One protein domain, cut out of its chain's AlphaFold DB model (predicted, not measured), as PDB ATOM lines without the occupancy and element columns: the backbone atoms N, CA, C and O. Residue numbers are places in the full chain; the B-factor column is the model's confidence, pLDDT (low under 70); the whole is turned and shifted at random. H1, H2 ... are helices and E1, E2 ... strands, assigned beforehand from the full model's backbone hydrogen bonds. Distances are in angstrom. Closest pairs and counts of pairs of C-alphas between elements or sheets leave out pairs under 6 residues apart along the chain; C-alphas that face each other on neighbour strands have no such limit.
ATOM      1  N   GLY A 497      52.308  -2.280  26.582       91.25
ATOM      2  CA  GLY A 497      52.647  -2.420  25.174       91.25
ATOM      3  C   GLY A 497      51.605  -3.202  24.378       91.25
ATOM      4  O   GLY A 497      50.398  -3.085  24.639       91.25
ATOM      5  N   LEU A 498      52.055  -3.952  23.369       93.31
ATOM      6  CA  LEU A 498      51.212  -4.880  22.606       93.31
ATOM      7  C   LEU A 498      50.758  -6.041  23.503       93.31
ATOM      8  O   LEU A 498      51.582  -6.797  24.008       93.31
ATOM      9  N   ILE A 499      49.445  -6.215  23.652       93.00
ATOM     10  CA  ILE A 499      48.823  -7.263  24.467       93.00
ATOM     11  C   ILE A 499      48.143  -8.270  23.539       93.00
ATOM     12  O   ILE A 499      47.396  -7.887  22.639       93.00
ATOM     13  N   GLY A 500      48.317  -9.561  23.796       94.06
ATOM     14  CA  GLY A 500      47.499 -10.616  23.208       94.06
ATOM     15  C   GLY A 500      46.905 -11.525  24.276       94.06
ATOM     16  O   GLY A 500      47.493 -11.735  25.336       94.06
ATOM     17  N   GLN A 501      45.718 -12.061  24.010       94.50
ATOM     18  CA  GLN A 501      45.034 -13.003  24.887       94.50
ATOM     19  C   GLN A 501      44.293 -14.048  24.057       94.50
ATOM     20  O   GLN A 501      43.501 -13.704  23.183       94.50
ATOM     21  N   ALA A 502      44.491 -15.319  24.390       96.19
ATOM     22  CA  ALA A 502      43.670 -16.432  23.942       96.19
ATOM     23  C   ALA A 502      43.052 -17.108  25.171       96.19
ATOM     24  O   ALA A 502      43.759 -17.402  26.136       96.19
ATOM     25  N   SER A 503      41.750 -17.374  25.161       96.38
ATOM     26  CA  SER A 503      41.111 -18.168  26.211       96.38
ATOM     27  C   SER A 503      40.036 -19.098  25.669       96.38
ATOM     28  O   SER A 503      39.351 -18.803  24.690       96.38
ATOM     29  N   TYR A 504      39.900 -20.244  26.324       97.12
ATOM     30  CA  TYR A 504      38.807 -21.181  26.133       97.12
ATOM     31  C   TYR A 504      37.976 -21.242  27.411       97.12
ATOM     32  O   TYR A 504      38.519 -21.347  28.509       97.12
ATOM     33  N   GLU A 505      36.661 -21.173  27.266       96.50
ATOM     34  CA  GLU A 505      35.708 -21.156  28.366       96.50
ATOM     35  C   GLU A 505      34.560 -22.121  28.078       96.50
ATOM     36  O   GLU A 505      33.886 -21.997  27.061       96.50
ATOM     37  N   GLU A 506      34.308 -23.057  28.986       96.06
ATOM     38  CA  GLU A 506      33.142 -23.936  28.975       96.06
ATOM     39  C   GLU A 506      32.296 -23.642  30.217       96.06
ATOM     40  O   GLU A 506      32.684 -23.975  31.337       96.06
ATOM     41  N   ARG A 507      31.139 -22.996  30.021       95.81
ATOM     42  CA  ARG A 507      30.224 -22.570  31.100       95.81
ATOM     43  C   ARG A 507      29.344 -23.707  31.647       95.81
ATOM     44  O   ARG A 507      28.694 -23.530  32.675       95.81
ATOM     45  N   ASN A 508      29.309 -24.860  30.974       95.06
ATOM     46  CA  ASN A 508      28.548 -26.049  31.365       95.06
ATOM     47  C   ASN A 508      29.442 -27.277  31.562       95.06
ATOM     48  O   ASN A 508      29.059 -28.387  31.204       95.06
ATOM     49  N   PHE A 509      30.640 -27.098  32.111       95.94
ATOM     50  CA  PHE A 509      31.548 -28.186  32.455       95.94
ATOM     51  C   PHE A 509      30.943 -29.103  33.535       95.94
ATOM     52  O   PHE A 509      30.049 -28.710  34.295       95.94
ATOM     53  N   ASP A 510      31.432 -30.339  33.598       93.69
ATOM     54  CA  ASP A 510      31.101 -31.311  34.637       93.69
ATOM     55  C   ASP A 510      32.361 -32.051  35.098       93.69
ATOM     56  O   ASP A 510      32.838 -32.979  34.444       93.69
ATOM     57  N   PHE A 511      32.905 -31.630  36.241       90.50
ATOM     58  CA  PHE A 511      34.120 -32.199  36.822       90.50
ATOM     59  C   PHE A 511      33.977 -33.691  37.156       90.50
ATOM     60  O   PHE A 511      34.882 -34.475  36.872       90.50
ATOM     61  N   TRP A 512      32.842 -34.107  37.729       86.25
ATOM     62  CA  TRP A 512      32.636 -35.501  38.127       86.25
ATOM     63  C   TRP A 512      32.310 -36.392  36.925       86.25
ATOM     64  O   TRP A 512      32.842 -37.500  36.830       86.25
ATOM     65  N   GLY A 513      31.534 -35.884  35.964       87.00
ATOM     66  CA  GLY A 513      31.305 -36.549  34.682       87.00
ATOM     67  C   GLY A 513      32.601 -36.755  33.887       87.00
ATOM     68  O   GLY A 513      32.859 -37.850  33.380       87.00
ATOM     69  N   ALA A 514      33.476 -35.742  33.846       88.12
ATOM     70  CA  ALA A 514      34.782 -35.835  33.198       88.12
ATOM     71  C   ALA A 514      35.722 -36.837  33.897       88.12
ATOM     72  O   ALA A 514      36.342 -37.667  33.231       88.12
ATOM     73  N   LEU A 515      35.822 -36.774  35.231       85.75
ATOM     74  CA  LEU A 515      36.791 -37.548  36.014       85.75
ATOM     75  C   LEU A 515      36.384 -39.022  36.205       85.75
ATOM     76  O   LEU A 515      37.215 -39.921  36.045       85.75
ATOM     77  N   ILE A 516      35.116 -39.265  36.555       84.06
ATOM     78  CA  ILE A 516      34.594 -40.586  36.945       84.06
ATOM     79  C   ILE A 516      33.868 -41.252  35.775       84.06
ATOM     80  O   ILE A 516      34.215 -42.368  35.391       84.06
ATOM     81  N   GLU A 517      32.868 -40.581  35.195       78.88
ATOM     82  CA  GLU A 517      31.986 -41.192  34.187       78.88
ATOM     83  C   GLU A 517      32.673 -41.339  32.815       78.88
ATOM     84  O   GLU A 517      32.296 -42.203  32.020       78.88
ATOM     85  N   ARG A 518      33.692 -40.508  32.533       73.19
ATOM     86  CA  ARG A 518      34.572 -40.510  31.338       73.19
ATOM     87  C   ARG A 518      33.863 -40.444  29.976       73.19
ATOM     88  O   ARG A 518      34.499 -40.624  28.940       73.19
ATOM     89  N   ARG A 519      32.553 -40.188  29.960       67.56
ATOM     90  CA  ARG A 519      31.706 -40.120  28.753       67.56
ATOM     91  C   ARG A 519      31.119 -38.731  28.516       67.56
ATOM     92  O   ARG A 519      30.927 -38.347  27.364       67.56
ATOM     93  N   HIS A 520      30.866 -37.973  29.582       81.25
ATOM     94  CA  HIS A 520      30.227 -36.660  29.523       81.25
ATOM     95  C   HIS A 520      31.008 -35.671  30.396       81.25
ATOM     96  O   HIS A 520      30.993 -35.760  31.615       81.25
ATOM     97  N   TRP A 521      31.720 -34.739  29.760       90.25
ATOM     98  CA  TRP A 521      32.517 -33.690  30.417       90.25
ATOM     99  C   TRP A 521      31.757 -32.357  30.545       90.25
ATOM    100  O   TRP A 521      32.320 -31.345  30.956       90.25
ATOM    101  N   ARG A 522      30.472 -32.357  30.167       93.00
ATOM    102  CA  ARG A 522      29.538 -31.230  30.250       93.00
ATOM    103  C   ARG A 522      28.241 -31.681  30.916       93.00
ATOM    104  O   ARG A 522      27.864 -32.842  30.772       93.00
ATOM    105  N   GLY A 523      27.567 -30.751  31.589       92.69
ATOM    106  CA  GLY A 523      26.232 -30.932  32.163       92.69
ATOM    107  C   GLY A 523      26.046 -30.409  33.592       92.69
ATOM    108  O   GLY A 523      24.912 -30.310  34.059       92.69
ATOM    109  N   GLY A 524      27.124 -30.060  34.300       92.88
ATOM    110  CA  GLY A 524      27.074 -29.650  35.708       92.88
ATOM    111  C   GLY A 524      26.747 -28.171  35.956       92.88
ATOM    112  O   GLY A 524      26.593 -27.777  37.118       92.88
ATOM    113  N   ALA A 525      26.674 -27.349  34.899       94.88
ATOM    114  CA  ALA A 525      26.712 -25.882  34.965       94.88
ATOM    115  C   ALA A 525      27.863 -25.352  35.842       94.88
ATOM    116  O   ALA A 525      27.684 -24.475  36.689       94.88
ATOM    117  N   GLN A 526      29.045 -25.946  35.670       95.44
ATOM    118  CA  GLN A 526      30.307 -25.495  36.253       95.44
ATOM    119  C   GLN A 526      31.093 -24.756  35.166       95.44
ATOM    120  O   GLN A 526      30.986 -25.094  33.990       95.44
ATOM    121  N   THR A 527      31.890 -23.754  35.523       96.81
ATOM    122  CA  THR A 527      32.741 -23.052  34.549       96.81
ATOM    123  C   THR A 527      34.153 -23.621  34.575       96.81
ATOM    124  O   THR A 527      34.766 -23.688  35.637       96.81
ATOM    125  N   LEU A 528      34.684 -23.987  33.412       96.81
ATOM    126  CA  LEU A 528      36.110 -24.214  33.195       96.81
ATOM    127  C   LEU A 528      36.625 -23.132  32.243       96.81
ATOM    128  O   LEU A 528      36.153 -23.034  31.115       96.81
ATOM    129  N   ASN A 529      37.585 -22.331  32.687       97.50
ATOM    130  CA  ASN A 529      38.270 -21.327  31.880       97.50
ATOM    131  C   ASN A 529      39.765 -21.671  31.821       97.50
ATOM    132  O   ASN A 529      40.361 -21.996  32.845       97.50
ATOM    133  N   ALA A 530      40.368 -21.613  30.639       97.69
ATOM    134  CA  ALA A 530      41.807 -21.719  30.437       97.69
ATOM    135  C   ALA A 530      42.267 -20.526  29.597       97.69
ATOM    136  O   ALA A 530      41.683 -20.251  28.548       97.69
ATOM    137  N   ASN A 531      43.300 -19.815  30.045       97.06
ATOM    138  CA  ASN A 531      43.752 -18.572  29.431       97.06
ATOM    139  C   ASN A 531      45.268 -18.543  29.219       97.06
ATOM    140  O   ASN A 531      46.045 -19.004  30.048       97.06
ATOM    141  N   VAL A 532      45.679 -17.904  28.130       97.19
ATOM    142  CA  VAL A 532      47.047 -17.457  27.876       97.19
ATOM    143  C   VAL A 532      46.970 -15.982  27.515       97.19
ATOM    144  O   VAL A 532      46.195 -15.601  26.640       97.19
ATOM    145  N   SER A 533      47.753 -15.140  28.176       95.62
ATOM    146  CA  SER A 533      47.892 -13.724  27.828       95.62
ATOM    147  C   SER A 533      49.353 -13.315  27.857       95.62
ATOM    148  O   SER A 533      50.055 -13.642  28.812       95.62
ATOM    149  N   TRP A 534      49.795 -12.594  26.837       94.75
ATOM    150  CA  TRP A 534      51.165 -12.119  26.684       94.75
ATOM    151  C   TRP A 534      51.179 -10.618  26.402       94.75
ATOM    152  O   TRP A 534      50.238 -10.062  25.836       94.75
ATOM    153  N   SER A 535      52.249  -9.969  26.836       94.12
ATOM    154  CA  SER A 535      52.494  -8.530  26.757       94.12
ATOM    155  C   SER A 535      53.989  -8.263  26.931       94.12
ATOM    156  O   SER A 535      54.734  -9.184  27.268       94.12
ATOM    157  N   GLU A 536      54.443  -7.030  26.701       91.19
ATOM    158  CA  GLU A 536      55.879  -6.705  26.678       91.19
ATOM    159  C   GLU A 536      56.589  -6.956  28.023       91.19
ATOM    160  O   GLU A 536      57.723  -7.432  28.022       91.19
ATOM    161  N   ASP A 537      55.923  -6.708  29.161       89.94
ATOM    162  CA  ASP A 537      56.469  -6.941  30.509       89.94
ATOM    163  C   ASP A 537      55.967  -8.233  31.178       89.94
ATOM    164  O   ASP A 537      56.336  -8.512  32.320       89.94
ATOM    165  N   ARG A 538      55.094  -9.018  30.528       93.50
ATOM    166  CA  ARG A 538      54.346 -10.077  31.226       93.50
ATOM    167  C   ARG A 538      53.744 -11.150  30.323       93.50
ATOM    168  O   ARG A 538      52.981 -10.845  29.409       93.50
ATOM    169  N   THR A 539      53.971 -12.417  30.667       96.62
ATOM    170  CA  THR A 539      53.237 -13.579  30.139       96.62
ATOM    171  C   THR A 539      52.542 -14.325  31.277       96.62
ATOM    172  O   THR A 539      53.131 -14.552  32.327       96.62
ATOM    173  N   VAL A 540      51.282 -14.717  31.078       96.94
ATOM    174  CA  VAL A 540      50.474 -15.466  32.051       96.94
ATOM    175  C   VAL A 540      49.774 -16.634  31.362       96.94
ATOM    176  O   VAL A 540      49.107 -16.451  30.345       96.94
ATOM    177  N   VAL A 541      49.879 -17.821  31.956       98.19
ATOM    178  CA  VAL A 541      49.126 -19.030  31.598       98.19
ATOM    179  C   VAL A 541      48.293 -19.433  32.809       98.19
ATOM    180  O   VAL A 541      48.841 -19.623  33.890       98.19
ATOM    181  N   GLY A 542      46.979 -19.558  32.657       97.75
ATOM    182  CA  GLY A 542      46.059 -19.832  33.758       97.75
ATOM    183  C   GLY A 542      44.990 -20.862  33.420       97.75
ATOM    184  O   GLY A 542      44.631 -21.066  32.260       97.75
ATOM    185  N   ALA A 543      44.473 -21.506  34.462       97.88
ATOM    186  CA  ALA A 543      43.301 -22.363  34.407       97.88
ATOM    187  C   ALA A 543      42.461 -22.156  35.674       97.88
ATOM    188  O   ALA A 543      42.973 -22.229  36.790       97.88
ATOM    189  N   ARG A 544      41.160 -21.917  35.512       98.31
ATOM    190  CA  ARG A 544      40.206 -21.747  36.609       98.31
ATOM    191  C   ARG A 544      39.013 -22.668  36.424       98.31
ATOM    192  O   ARG A 544      38.333 -22.618  35.403       98.31
ATOM    193  N   PHE A 545      38.737 -23.462  37.444       97.50
ATOM    194  CA  PHE A 545      37.508 -24.229  37.581       97.50
ATOM    195  C   PHE A 545      36.618 -23.564  38.632       97.50
ATOM    196  O   PHE A 545      37.099 -23.236  39.710       97.50
ATOM    197  N   THR A 546      35.323 -23.420  38.359       97.06
ATOM    198  CA  THR A 546      34.351 -22.862  39.304       97.06
ATOM    199  C   THR A 546      33.079 -23.700  39.321       97.06
ATOM    200  O   THR A 546      32.345 -23.749  38.334       97.06
ATOM    201  N   ASN A 547      32.766 -24.301  40.468       95.31
ATOM    202  CA  ASN A 547      31.447 -24.852  40.755       95.31
ATOM    203  C   ASN A 547      30.602 -23.787  41.484       95.31
ATOM    204  O   ASN A 547      30.893 -23.501  42.647       95.31
ATOM    205  N   PRO A 548      29.562 -23.205  40.855       92.81
ATOM    206  CA  PRO A 548      28.766 -22.130  41.454       92.81
ATOM    207  C   PRO A 548      27.750 -22.603  42.510       92.81
ATOM    208  O   PRO A 548      27.150 -21.759  43.172       92.81
ATOM    209  N   ARG A 549      27.512 -23.918  42.636       90.44
ATOM    210  CA  ARG A 549      26.526 -24.525  43.548       90.44
ATOM    211  C   ARG A 549      27.065 -25.846  44.107       90.44
ATOM    212  O   ARG A 549      26.711 -26.939  43.662       90.44
TER     213      ARG A 549
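AT A GLANCE: This is residues 497 to 549 of the 848 residues of the protein "Outer membrane protein assembly factor BamA" of Planctomycetes bacterium (UniProt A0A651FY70). A long, narrow, twisted ribbon of three antiparallel strands, side by side in the order E1, E2, E3, makes most of the length. At one end of it the short helix H1 and the loop after it, residues 518 to 525, form a small head, while both broad faces of the ribbon are largely bare. The printed part has 53 residues, with three named strands and one named helix in the chain order E1, H1, E2, E3, and the class is mostly strand. The whole is loose, with a radius of gyration of the C-alphas of 14.2 A, and a rod in outline, spanning 44 by 21 by 11 A.

HOW THE PARTS SIT: E2, residues 526 to 535, is the inner strand. E1, residues 497 to 509, is an edge strand antiparallel to E2, at 170 degrees between their directions. The C-alphas of Gln 501 and Ser 533 face each other at 4.2 A, and N 504 and O 530 are within hydrogen-bond range at 2.9 A. E3, residues 538 to 547, is the other edge strand and forms a hairpin with E2, antiparallel at 175 degrees. N 531 and O 542 are 2.9 A apart, and N 540 and O 533 are 2.8 A apart, both within hydrogen-bond range. H1, residues 511 to 517, is on the sheet but only grazes it, with residue 511. The closest C-alphas of H1 and E2 are those of Phe 511 and Gln 526, 7.7 A apart. In H1 every O i to N i+4 pair is within hydrogen-bond range.

IN THESE COORDINATES: E1 is 34.1 A long and starts with C-alpha 497 at (52.647, -2.420, 25.174). E2 measures 29.5 A and E3 28.9 A, E3 ending with C-alpha 547 at (31.447, -24.852, 40.755). H1, 9.6 A long, ends with C-alpha 517 at (31.986, -41.192, 34.187).

THE WHOLE: The two C-alphas farthest apart, those of Gly 497 and Glu 517, are 44.8 A from each other. The printed part has no cut. The links E1 to H1 and E2 to E3 are tight, and H1 to E2 is short. The mean pLDDT of the printed part is 92.7, and residue 519 is under 70.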